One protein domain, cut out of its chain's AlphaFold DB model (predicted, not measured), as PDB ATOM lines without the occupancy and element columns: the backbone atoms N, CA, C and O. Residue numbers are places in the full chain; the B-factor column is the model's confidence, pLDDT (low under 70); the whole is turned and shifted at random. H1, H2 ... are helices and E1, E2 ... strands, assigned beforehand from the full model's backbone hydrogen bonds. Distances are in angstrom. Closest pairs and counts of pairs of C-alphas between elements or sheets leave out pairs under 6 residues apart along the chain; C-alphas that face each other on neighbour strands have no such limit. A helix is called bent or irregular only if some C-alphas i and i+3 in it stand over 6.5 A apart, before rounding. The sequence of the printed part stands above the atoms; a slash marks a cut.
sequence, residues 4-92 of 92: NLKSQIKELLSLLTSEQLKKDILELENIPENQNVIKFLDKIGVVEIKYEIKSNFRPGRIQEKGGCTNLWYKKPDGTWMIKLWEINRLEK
ATOM      1  N   ASN A   4     115.537  98.144 120.946       82.00
ATOM      2  CA  ASN A   4     115.091  99.085 119.919       82.00
ATOM      3  C   ASN A   4     115.989  99.065 118.665       82.00
ATOM      4  O   ASN A   4     115.498  99.000 117.544       82.00
ATOM      5  N   LEU A   5     117.312  99.018 118.850       82.75
ATOM      6  CA  LEU A   5     118.263  99.001 117.740       82.75
ATOM      7  C   LEU A   5     118.150  97.718 116.909       82.75
ATOM      8  O   LEU A   5     118.239  97.750 115.685       82.75
ATOM      9  N   LYS A   6     117.936  96.583 117.578       84.25
ATOM     10  CA  LYS A   6     117.774  95.292 116.905       84.25
ATOM     11  C   LYS A   6     116.504  95.271 116.050       84.25
ATOM     12  O   LYS A   6     116.538  94.763 114.933       84.25
ATOM     13  N   SER A   7     115.409  95.848 116.547       86.50
ATOM     14  CA  SER A   7     114.169  95.999 115.777       86.50
ATOM     15  C   SER A   7     114.348  96.937 114.583       86.50
ATOM     16  O   SER A   7     113.959  96.575 113.478       86.50
ATOM     17  N   GLN A   8     115.017  98.081 114.771       89.19
ATOM     18  CA  GLN A   8     115.316  99.026 113.687       89.19
ATOM     19  C   GLN A   8     116.152  98.388 112.572       89.19
ATOM     20  O   GLN A   8     115.858  98.582 111.398       89.19
ATOM     21  N   ILE A   9     117.168  97.597 112.929       89.00
ATOM     22  CA  ILE A   9     117.991  96.866 111.957       89.00
ATOM     23  C   ILE A   9     117.158  95.840 111.191       89.00
ATOM     24  O   ILE A   9     117.242  95.786 109.970       89.00
ATOM     25  N   LYS A  10     116.334  95.043 111.878       89.31
ATOM     26  CA  LYS A  10     115.484  94.046 111.211       89.31
ATOM     27  C   LYS A  10     114.510  94.683 110.227       89.31
ATOM     28  O   LYS A  10     114.345  94.177 109.122       89.31
ATOM     29  N   GLU A  11     113.882  95.784 110.628       91.00
ATOM     30  CA  GLU A  11     112.964  96.525 109.768       91.00
ATOM     31  C   GLU A  11     113.709  97.121 108.567       91.00
ATOM     32  O   GLU A  11     113.267  96.933 107.438       91.00
ATOM     33  N   LEU A  12     114.898  97.706 108.780       91.19
ATOM     34  CA  LEU A  12     115.761  98.192 107.698       91.19
ATOM     35  C   LEU A  12     116.077  97.085 106.688       91.19
ATOM     36  O   LEU A  12     115.839  97.261 105.499       91.19
ATOM     37  N   LEU A  13     116.590  95.943 107.154       90.25
ATOM     38  CA  LEU A  13     116.985  94.824 106.295       90.25
ATOM     39  C   LEU A  13     115.794  94.239 105.526       90.25
ATOM     40  O   LEU A  13     115.961  93.821 104.386       90.25
ATOM     41  N   SER A  14     114.592  94.254 106.112       91.44
ATOM     42  CA  SER A  14     113.364  93.815 105.438       91.44
ATOM     43  C   SER A  14     112.914  94.752 104.314       91.44
ATOM     44  O   SER A  14     112.127  94.332 103.467       91.44
ATOM     45  N   LEU A  15     113.355  96.013 104.321       91.19
ATOM     46  CA  LEU A  15     113.061  96.984 103.266       91.19
ATOM     47  C   LEU A  15     114.079  96.932 102.118       91.19
ATOM     48  O   LEU A  15     113.825  97.507 101.062       91.19
ATOM     49  N   LEU A  16     115.223  96.272 102.322       90.81
ATOM     50  CA  LEU A  16     116.279  96.153 101.323       90.81
ATOM     51  C   LEU A  16     116.035  94.969 100.389       90.81
ATOM     52  O   LEU A  16     115.547  93.912 100.788       90.81
ATOM     53  N   THR A  17     116.443  95.124  99.133       89.88
ATOM     54  CA  THR A  17     116.427  94.014  98.177       89.88
ATOM     55  C   THR A  17     117.595  93.057  98.418       89.88
ATOM     56  O   THR A  17     118.644  93.426  98.951       89.88
ATOM     57  N   SER A  18     117.463  91.816  97.945       88.00
ATOM     58  CA  SER A  18     118.528  90.807  98.030       88.00
ATOM     59  C   SER A  18     119.844  91.242  97.377       88.00
ATOM     60  O   SER A  18     120.905  90.762  97.767       88.00
ATOM     61  N   GLU A  19     119.803  92.127  96.377       87.94
ATOM     62  CA  GLU A  19     121.011  92.682  95.759       87.94
ATOM     63  C   GLU A  19     121.661  93.760  96.626       87.94
ATOM     64  O   GLU A  19     122.884  93.796  96.754       87.94
ATOM     65  N   GLN A  20     120.856  94.603  97.274       87.75
ATOM     66  CA  GLN A  20     121.343  95.615  98.209       87.75
ATOM     67  C   GLN A  20     121.998  94.976  99.439       87.75
ATOM     68  O   GLN A  20     123.059  95.426  99.860       87.75
ATOM     69  N   LEU A  21     121.425  93.881  99.950       87.69
ATOM     70  CA  LEU A  21     121.949  93.127 101.095       87.69
ATOM     71  C   LEU A  21     123.327  92.492 100.856       87.69
ATOM     72  O   LEU A  21     124.025  92.169 101.814       87.69
ATOM     73  N   LYS A  22     123.734  92.310  99.594       88.38
ATOM     74  CA  LYS A  22     125.058  91.770  99.247       88.38
ATOM     75  C   LYS A  22     126.171  92.815  99.304       88.38
ATOM     76  O   LYS A  22     127.337  92.439  99.228       88.38
ATOM     77  N   LYS A  23     125.837  94.105  99.382       89.94
ATOM     78  CA  LYS A  23     126.830  95.184  99.415       89.94
ATOM     79  C   LYS A  23     127.371  95.366 100.831       89.94
ATOM     80  O   LYS A  23     126.626  95.265 101.799       89.94
ATOM     81  N   ASP A  24     128.647  95.719 100.954       88.00
ATOM     82  CA  ASP A  24     129.219  96.130 102.243       88.00
ATOM     83  C   ASP A  24     128.713  97.509 102.672       88.00
ATOM     84  O   ASP A  24     128.396  97.741 103.841       88.00
ATOM     85  N   ILE A  25     128.627  98.431 101.712       91.31
ATOM     86  CA  ILE A  25     128.112  99.785 101.895       91.31
ATOM     87  C   ILE A  25     127.017 100.008 100.860       91.31
ATOM     88  O   ILE A  25     127.218  99.777  99.666       91.31
ATOM     89  N   LEU A  26     125.858 100.453 101.328       93.31
ATOM     90  CA  LEU A  26     124.733 100.802 100.481       93.31
ATOM     91  C   LEU A  26     124.547 102.315 100.478       93.31
ATOM     92  O   LEU A  26     124.426 102.939 101.530       93.31
ATOM     93  N   GLU A  27     124.512 102.882  99.280       93.06
ATOM     94  CA  GLU A  27     124.216 104.289  99.043       93.06
ATOM     95  C   GLU A  27     122.813 104.386  98.449       93.06
ATOM     96  O   GLU A  27     122.498 103.739  97.450       93.06
ATOM     97  N   LEU A  28     121.956 105.147  99.118       92.12
ATOM     98  CA  LEU A  28     120.564 105.350  98.764       92.12
ATOM     99  C   LEU A  28     120.382 106.798  98.338       92.12
ATOM    100  O   LEU A  28     120.205 107.699  99.164       92.12
ATOM    101  N   GLU A  29     120.444 107.008  97.030       92.06
ATOM    102  CA  GLU A  29     120.078 108.274  96.407       92.06
ATOM    103  C   GLU A  29     118.567 108.495  96.509       92.06
ATOM    104  O   GLU A  29     117.792 107.535  96.602       92.06
ATOM    105  N   ASN A  30     118.141 109.759  96.455       88.19
ATOM    106  CA  ASN A  30     116.738 110.166  96.550       88.19
ATOM    107  C   ASN A  30     115.944 109.865  95.260       88.19
ATOM    108  O   ASN A  30     115.392 110.760  94.624       88.19
ATOM    109  N   ILE A  31     115.897 108.590  94.878       90.62
ATOM    110  CA  ILE A  31     115.171 108.062  93.719       90.62
ATOM    111  C   ILE A  31     113.910 107.304  94.168       90.62
ATOM    112  O   ILE A  31     113.864 106.835  95.311       90.62
ATOM    113  N   PRO A  32     112.881 107.159  93.306       89.25
ATOM    114  CA  PRO A  32     111.621 106.492  93.650       89.25
ATOM    115  C   PRO A  32     111.787 105.094  94.261       89.25
ATOM    116  O   PRO A  32     111.091 104.754  95.215       89.25
ATOM    117  N   GLU A  33     112.750 104.317  93.768       87.88
ATOM    118  CA  GLU A  33     113.020 102.945  94.216       87.88
ATOM    119  C   GLU A  33     113.495 102.871  95.677       87.88
ATOM    120  O   GLU A  33     113.176 101.923  96.391       87.88
ATOM    121  N   ASN A  34     114.188 103.908  96.159       90.81
ATOM    122  CA  ASN A  34     114.735 103.961  97.516       90.81
ATOM    123  C   ASN A  34     113.801 104.656  98.519       90.81
ATOM    124  O   ASN A  34     114.092 104.671  99.716       90.81
ATOM    125  N   GLN A  35     112.676 105.229  98.070       89.75
ATOM    126  CA  GLN A  35     111.813 106.083  98.899       89.75
ATOM    127  C   GLN A  35     111.327 105.404 100.178       89.75
ATOM    128  O   GLN A  35     111.252 106.048 101.221       89.75
ATOM    129  N   ASN A  36     111.001 104.111 100.121       91.19
ATOM    130  CA  ASN A  36     110.525 103.382 101.298       91.19
ATOM    131  C   ASN A  36     111.616 103.273 102.370       91.19
ATOM    132  O   ASN A  36     111.355 103.541 103.543       91.19
ATOM    133  N   VAL A  37     112.845 102.958 101.958       92.06
ATOM    134  CA  VAL A  37     113.997 102.863 102.860       92.06
ATOM    135  C   VAL A  37     114.374 104.246 103.390       92.06
ATOM    136  O   VAL A  37     114.574 104.413 104.589       92.06
ATOM    137  N   ILE A  38     114.395 105.263 102.524       92.31
ATOM    138  CA  ILE A  38     114.717 106.647 102.894       92.31
ATOM    139  C   ILE A  38     113.714 107.194 103.910       92.31
ATOM    140  O   ILE A  38     114.126 107.736 104.929       92.31
ATOM    141  N   LYS A  39     112.407 106.996 103.700       92.19
ATOM    142  CA  LYS A  39     111.372 107.417 104.662       92.19
ATOM    143  C   LYS A  39     111.547 106.754 106.022       92.19
ATOM    144  O   LYS A  39     111.354 107.405 107.048       92.19
ATOM    145  N   PHE A  40     111.902 105.472 106.036       92.06
ATOM    146  CA  PHE A  40     112.205 104.766 107.273       92.06
ATOM    147  C   PHE A  40     113.432 105.372 107.973       92.06
ATOM    148  O   PHE A  40     113.353 105.693 109.158       92.06
ATOM    149  N   LEU A  41     114.521 105.617 107.236       91.00
ATOM    150  CA  LEU A  41     115.746 106.233 107.761       91.00
ATOM    151  C   LEU A  41     115.522 107.662 108.278       91.00
ATOM    152  O   LEU A  41     115.983 107.992 109.366       91.00
ATOM    153  N   ASP A  42     114.764 108.493 107.559       90.31
ATOM    154  CA  ASP A  42     114.411 109.847 108.004       90.31
ATOM    155  C   ASP A  42     113.523 109.821 109.266       90.31
ATOM    156  O   ASP A  42     113.637 110.709 110.109       90.31
ATOM    157  N   LYS A  43     112.690 108.785 109.459       90.44
ATOM    158  CA  LYS A  43     111.875 108.615 110.677       90.44
ATOM    159  C   LYS A  43     112.712 108.229 111.899       90.44
ATOM    160  O   LYS A  43     112.427 108.699 113.000       90.44
ATOM    161  N   ILE A  44     113.693 107.341 111.735       87.50
ATOM    162  CA  ILE A  44     114.523 106.856 112.852       87.50
ATOM    163  C   ILE A  44     115.746 107.742 113.124       87.50
ATOM    164  O   ILE A  44     116.287 107.700 114.228       87.50
ATOM    165  N   GLY A  45     116.170 108.536 112.139       85.38
ATOM    166  CA  GLY A  45     117.340 109.398 112.214       85.38
ATOM    167  C   GLY A  45     118.673 108.646 112.174       85.38
ATOM    168  O   GLY A  45     118.767 107.469 111.819       85.38
ATOM    169  N   VAL A  46     119.742 109.361 112.529       82.62
ATOM    170  CA  VAL A  46     121.101 108.808 112.600       82.62
ATOM    171  C   VAL A  46     121.239 107.943 113.845       82.62
ATOM    172  O   VAL A  46     120.844 108.345 114.940       82.62
ATOM    173  N   VAL A  47     121.841 106.768 113.681       79.94
ATOM    174  CA  VAL A  47     122.084 105.844 114.784       79.94
ATOM    175  C   VAL A  47     123.574 105.595 114.946       79.94
ATOM    176  O   VAL A  47     124.211 104.934 114.122       79.94
ATOM    177  N   GLU A  48     124.095 106.108 116.057       78.38
ATOM    178  CA  GLU A  48     125.458 105.877 116.516       78.38
ATOM    179  C   GLU A  48     125.500 104.667 117.452       78.38
ATOM    180  O   GLU A  48     124.708 104.541 118.394       78.38
ATOM    181  N   ILE A  49     126.458 103.777 117.213       79.19
ATOM    182  CA  ILE A  49     126.769 102.665 118.100       79.19
ATOM    183  C   ILE A  49     128.195 102.779 118.626       79.19
ATOM    184  O   ILE A  49     129.111 103.218 117.931       79.19
ATOM    185  N   LYS A  50     128.388 102.328 119.866       77.62
ATOM    186  CA  LYS A  50     129.715 102.132 120.449       77.62
ATOM    187  C   LYS A  50     130.148 100.698 120.198       77.62
ATOM    188  O   LYS A  50     129.402  99.778 120.540       77.62
ATOM    189  N   TYR A  51     131.332 100.513 119.630       69.94
ATOM    190  CA  TYR A  51     131.960  99.202 119.509       69.94
ATOM    191  C   TYR A  51     133.215  99.134 120.374       69.94
ATOM    192  O   TYR A  51     133.962 100.103 120.504       69.94
ATOM    193  N   GLU A  52     133.460  97.956 120.939       65.12
ATOM    194  CA  GLU A  52     134.704  97.624 121.627       65.12
ATOM    195  C   GLU A  52     135.464  96.603 120.784       65.12
ATOM    196  O   GLU A  52     134.912  95.574 120.382       65.12
ATOM    197  N   ILE A  53     136.737  96.878 120.499       64.69
ATOM    198  CA  ILE A  53     137.589  95.908 119.815       64.69
ATOM    199  C   ILE A  53     138.161  94.986 120.888       64.69
ATOM    200  O   ILE A  53     139.046  95.372 121.652       64.69
ATOM    201  N   LYS A  54     137.684  93.735 120.929       57.59
ATOM    202  CA  LYS A  54     138.305  92.668 121.726       57.59
ATOM    203  C   LYS A  54     139.626  92.251 121.072       57.59
ATOM    204  O   LYS A  54     139.706  91.214 120.424       57.59
ATOM    205  N   SER A  55     140.651  93.093 121.168       54.19
ATOM    206  CA  SER A  55     141.988  92.742 120.689       54.19
ATOM    207  C   SER A  55     142.702  91.885 121.732       54.19
ATOM    208  O   SER A  55     142.746  92.241 122.912       54.19
ATOM    209  N   ASN A  56     143.287  90.763 121.304       53.44
ATOM    210  CA  ASN A  56     144.236  90.016 122.125       53.44
ATOM    211  C   ASN A  56     145.470  90.897 122.343       53.44
ATOM    212  O   ASN A  56     146.204  91.209 121.403       53.44
ATOM    213  N   PHE A  57     145.654  91.311 123.594       51.44
ATOM    214  CA  PHE A  57     146.713  92.182 124.094       51.44
ATOM    215  C   PHE A  57     148.081  91.822 123.478       51.44
ATOM    216  O   PHE A  57     148.683  90.808 123.825       51.44
ATOM    217  N   ARG A  58     148.594  92.652 122.559       55.62
ATOM    218  CA  ARG A  58     150.010  92.626 122.162       55.62
ATOM    219  C   ARG A  58     150.683  93.860 122.770       55.62
ATOM    220  O   ARG A  58     150.441  94.961 122.270       55.62
ATOM    221  N   PRO A  59     151.466  93.721 123.854       52.47
ATOM    222  CA  PRO A  59     152.128  94.862 124.481       52.47
ATOM    223  C   PRO A  59     153.093  95.535 123.488       52.47
ATOM    224  O   PRO A  59     153.823  94.853 122.773       52.47
ATOM    225  N   GLY A  60     153.068  96.873 123.421       58.41
ATOM    226  CA  GLY A  60     154.010  97.678 122.624       58.41
ATOM    227  C   GLY A  60     153.457  98.377 121.373       58.41
ATOM    228  O   GLY A  60     154.221  99.045 120.682       58.41
ATOM    229  N   ARG A  61     152.155  98.279 121.062       58.59
ATOM    230  CA  ARG A  61     151.519  99.074 119.990       58.59
ATOM    231  C   ARG A  61     150.288  99.812 120.506       58.59
ATOM    232  O   ARG A  61     149.463  99.216 121.193       58.59
ATOM    233  N   ILE A  62     150.146 101.086 120.135       58.69
ATOM    234  CA  ILE A  62     148.881 101.813 120.290       58.69
ATOM    235  C   ILE A  62     147.863 101.109 119.390       58.69
ATOM    236  O   ILE A  62     148.077 100.986 118.186       58.69
ATOM    237  N   GLN A  63     146.793 100.591 119.986       60.56
ATOM    238  CA  GLN A  63     145.665 100.002 119.274       60.56
ATOM    239  C   GLN A  63     144.387 100.691 119.734       60.56
ATOM    240  O   GLN A  63     144.222 100.990 120.920       60.56
ATOM    241  N   GLU A  64     143.495 100.944 118.782       61.22
ATOM    242  CA  GLU A  64     142.170 101.497 119.032       61.22
ATOM    243  C   GLU A  64     141.389 100.520 119.930       61.22
ATOM    244  O   GLU A  64     141.183  99.360 119.575       61.22
ATOM    245  N   LYS A  65     141.025 100.955 121.144       62.16
ATOM    246  CA  LYS A  65     140.332 100.102 122.134       62.16
ATOM    247  C   LYS A  65     138.830  99.979 121.851       62.16
ATOM    248  O   LYS A  65     138.176  99.047 122.310       62.16
ATOM    249  N   GLY A  66     138.294 100.913 121.077       66.00
ATOM    250  CA  GLY A  66     136.886 101.034 120.738       66.00
ATOM    251  C   GLY A  66     136.612 102.410 120.144       66.00
ATOM    252  O   GLY A  66     137.463 103.299 120.216       66.00
ATOM    253  N   GLY A  67     135.428 102.576 119.571       73.69
ATOM    254  CA  GLY A  67     135.030 103.803 118.891       73.69
ATOM    255  C   GLY A  67     133.516 103.962 118.813       73.69
ATOM    256  O   GLY A  67     132.754 103.059 119.176       73.69
ATOM    257  N   CYS A  68     133.088 105.130 118.341       77.12
ATOM    258  CA  CYS A  68     131.720 105.369 117.900       77.12
ATOM    259  C   CYS A  68     131.670 105.262 116.376       77.12
ATOM    260  O   CYS A  68     132.521 105.821 115.685       77.12
ATOM    261  N   THR A  69     130.668 104.572 115.847       82.12
ATOM    262  CA  THR A  69     130.406 104.528 114.405       82.12
ATOM    263  C   THR A  69     128.912 104.610 114.139       82.12
ATOM    264  O   THR A  69     128.096 104.110 114.914       82.12
ATOM    265  N   ASN A  70     128.555 105.239 113.025       86.12
ATOM    266  CA  ASN A  70     127.182 105.293 112.547       86.12
ATOM    267  C   ASN A  70     126.906 104.095 111.644       86.12
ATOM    268  O   ASN A  70     127.630 103.888 110.666       86.12
ATOM    269  N   LEU A  71     125.835 103.357 111.938       87.88
ATOM    270  CA  LEU A  71     125.365 102.268 111.073       87.88
ATOM    271  C   LEU A  71     124.772 102.804 109.778       87.88
ATOM    272  O   LEU A  71     124.948 102.217 108.713       87.88
ATOM    273  N   TRP A  72     124.098 103.941 109.877       91.94
ATOM    274  CA  TRP A  72     123.615 104.701 108.744       91.94
ATOM    275  C   TRP A  72     123.628 106.187 109.063       91.94
ATOM    276  O   TRP A  72     123.489 106.594 110.219       91.94
ATOM    277  N   TYR A  73     123.806 107.002 108.032       91.69
ATOM    278  CA  TYR A  73     123.791 108.453 108.146       91.69
ATOM    279  C   TYR A  73     123.426 109.108 106.817       91.69
ATOM    280  O   TYR A  73     123.623 108.533 105.746       91.69
ATOM    281  N   LYS A  74     122.907 110.332 106.897       91.81
ATOM    282  CA  LYS A  74     122.611 111.161 105.732       91.81
ATOM    283  C   LYS A  74     123.834 112.004 105.402       91.81
ATOM    284  O   LYS A  74     124.358 112.710 106.265       91.81
ATOM    285  N   LYS A  75     124.316 111.901 104.171       90.62
ATOM    286  CA  LYS A  75     125.383 112.752 103.650       90.62
ATOM    287  C   LYS A  75     124.844 114.163 103.334       90.62
ATOM    288  O   LYS A  75     123.633 114.340 103.181       90.62
ATOM    289  N   PRO A  76     125.725 115.174 103.206       87.38
ATOM    290  CA  PRO A  76     125.326 116.544 102.864       87.38
ATOM    291  C   PRO A  76     124.639 116.691 101.498       87.38
ATOM    292  O   PRO A  76     123.856 117.614 101.310       87.38
ATOM    293  N   ASP A  77     124.911 115.782 100.560       88.25
ATOM    294  CA  ASP A  77     124.258 115.698  99.247       88.25
ATOM    295  C   ASP A  77     122.828 115.121  99.320       88.25
ATOM    296  O   ASP A  77     122.128 115.062  98.313       88.25
ATOM    297  N   GLY A  78     122.374 114.707 100.509       86.19
ATOM    298  CA  GLY A  78     121.059 114.110 100.734       86.19
ATOM    299  C   GLY A  78     121.018 112.591 100.561       86.19
ATOM    300  O   GLY A  78     119.978 111.993 100.840       86.19
ATOM    301  N   THR A  79     122.131 111.965 100.172       92.44
ATOM    302  CA  THR A  79     122.246 110.512 100.006       92.44
ATOM    303  C   THR A  79     122.340 109.831 101.367       92.44
ATOM    304  O   THR A  79     123.134 110.216 102.229       92.44
ATOM    305  N   TRP A  80     121.558 108.777 101.576       93.12
ATOM    306  CA  TRP A  80     121.683 107.949 102.772       93.12
ATOM    307  C   TRP A  80     122.763 106.891 102.567       93.12
ATOM    308  O   TRP A  80     122.745 106.156 101.586       93.12
ATOM    309  N   MET A  81     123.704 106.796 103.501       92.88
ATOM    310  CA  MET A  81     124.728 105.757 103.504       92.88
ATOM    311  C   MET A  81     124.445 104.769 104.628       92.88
ATOM    312  O   MET A  81     124.281 105.182 105.773       92.88
ATOM    313  N   ILE A  82     124.417 103.474 104.309       92.38
ATOM    314  CA  ILE A  82     124.239 102.370 105.259       92.38
ATOM    315  C   ILE A  82     125.479 101.472 105.205       92.38
ATOM    316  O   ILE A  82     125.849 100.967 104.146       92.38
ATOM    317  N   LYS A  83     126.106 101.230 106.356       90.94
ATOM    318  CA  LYS A  83     127.249 100.323 106.515       90.94
ATOM    319  C   LYS A  83     126.763  98.917 106.876       90.94
ATOM    320  O   LYS A  83     126.786  98.513 108.039       90.94
ATOM    321  N   LEU A  84     126.318  98.162 105.874       89.38
ATOM    322  CA  LEU A  84     125.796  96.800 106.049       89.38
ATOM    323  C   LEU A  84     126.828  95.846 106.660       89.38
ATOM    324  O   LEU A  84     126.470  95.001 107.474       89.38
ATOM    325  N   TRP A  85     128.116  96.018 106.355       85.38
ATOM    326  CA  TRP A  85     129.181  95.223 106.973       85.38
ATOM    327  C   TRP A  85     129.241  95.383 108.506       85.38
ATOM    328  O   TRP A  85     129.506  94.410 109.211       85.38
ATOM    329  N   GLU A  86     128.955  96.575 109.047       85.44
ATOM    330  CA  GLU A  86     128.897  96.793 110.502       85.44
ATOM    331  C   GLU A  86     127.650  96.167 111.107       85.44
ATOM    332  O   GLU A  86     127.735  95.518 112.146       85.44
ATOM    333  N   ILE A  87     126.511  96.294 110.424       85.75
ATOM    334  CA  ILE A  87     125.251  95.661 110.826       85.75
ATOM    335  C   ILE A  87     125.426  94.136 110.909       85.75
ATOM    336  O   ILE A  87     125.140  93.537 111.945       85.75
ATOM    337  N   ASN A  88     126.008  93.527 109.875       84.12
ATOM    338  CA  ASN A  88     126.277  92.088 109.809       84.12
ATOM    339  C   ASN A  88     127.244  91.610 110.907       84.12
ATOM    340  O   ASN A  88     127.162  90.467 111.354       84.12
ATOM    341  N   ARG A  89     128.173  92.467 111.358       80.12
ATOM    342  CA  ARG A  89     129.073  92.159 112.484       80.12
ATOM    343  C   ARG A  89     128.369  92.187 113.838       80.12
ATOM    344  O   ARG A  89     128.849  91.518 114.742       80.12
ATOM    345  N   LEU A  90     127.287  92.951 113.990       76.75
ATOM    346  CA  LEU A  90     126.525  93.039 115.243       76.75
ATOM    347  C   LEU A  90     125.524  91.898 115.416       76.75
ATOM    348  O   LEU A  90     125.097  91.637 116.539       76.75
ATOM    349  N   GLU A  91     125.114  91.262 114.318       67.25
ATOM    350  CA  GLU A  91     124.254  90.075 114.364       67.25
ATOM    351  C   GLU A  91     125.016  88.779 114.687       67.25
ATOM    352  O   GLU A  91     124.378  87.798 115.072       67.25
ATOM    353  N   LYS A  92     126.352  88.771 114.561       57.81
ATOM    354  CA  LYS A  92     127.231  87.655 114.956       57.81
ATOM    355  C   LYS A  92     127.612  87.718 116.432       57.81
ATOM    356  O   LYS A  92     127.653  86.631 117.050       57.81
TER     357      LYS A  92
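Overview. This is residues 4 to 92 of the 92 residues of an uncharacterized protein of Bacteroidetes bacterium (UniProt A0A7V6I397). A four-stranded antiparallel sheet has helices H2 and H3 on one face, and its E2-E3 hairpin runs out of the small body as a long arm, whose tip, residues 56 to 62, stands free and sticks out. H1 packs beside H2, running the opposite way, and only grazes the sheet. The printed part has 89 residues, with three named helices and four named strands in the order H1 E1 H2 E2 E3 E4 H3; the sheet's order is E1 E4 E3 E2, and the class is mixed, helices and strands. The whole is loose, with a radius of gyration of the C-alphas of 15.1 A, and elongated, spanning 52 by 28 by 24 A, the arm making much of the length.

Along the chain. Start in the sheet with E1, residues 25 to 28, and its neighbour E4, residues 80 to 83. Find C-alpha 66 at (136.886, 101.034, 120.738); from there E3, residues 66 to 74, runs 23.1 A and bends by 56 degrees at residue 71. E2, residues 47 to 52, is 16.5 A long. H2, residues 32 to 44, is 19.4 A long and irregular, with C-alphas 33 and 36 7.5 A apart. H1, residues 4 to 15, begins at C-alpha 4 (115.091, 99.085, 119.919) and is 16.9 A long. H3, residues 84 to 90, ends at C-alpha 90 (126.525, 93.039, 115.243).

Arrangement. Look first at edge strand E1 beside E4, where N 26 and O 82 are 2.9 A apart, within hydrogen-bond range. E4 pairs with E3 through N 81 and O 73, 2.8 A, and E3 with the other edge strand, E2, through N 49 and O 69, 2.8 A. The pairing is staggered: E3 meets E2 over residues 66 to 72 and E4 over 72 to 74. E2, E3 and E4 form a meander, each strand the antiparallel neighbour of the one before; E2 and E3, and E3 and E4, are hairpins. H2 and H3 are on the same face, giving two layers, helices on one face of a sheet. H2 has a height over the sheet of 9.7 A and runs slantwise to the strands, at 43 degrees to E3 on the local plane; the closest C-alphas of H2 and E4 are those of Ile 38 and Trp 80, 7.1 A apart. H3, at a height over the sheet of 5.5 A, is over none of the strands; its closest C-alpha pair with E3 is Glu 86 and Leu 71, 6.5 A. H1 and H2 touch, closest at the C-alphas of Leu 15 and Val 37, 6.0 A, at a shallow tilt of 6 degrees, opposite ways. H1 and H3 are close but not clearly touching, the C-alphas of Ile 9 and Ile 87 being 7.4 A apart. H2 and H3 are apart. In H1 and H3 every O i to N i+4 pair is within hydrogen-bond range, in H2 7 of 9.

Size, cuts and confidence. The two C-alphas farthest apart are those of Pro 32 and Pro 59, 52.2 A. The printed part has no cut and ends at residue 92, the chain's last. The link from E2 to E3, 13 residues, is long. The mean pLDDT of the printed part is 82.2; residues 51 to 66 and 91 to 92 are under 70.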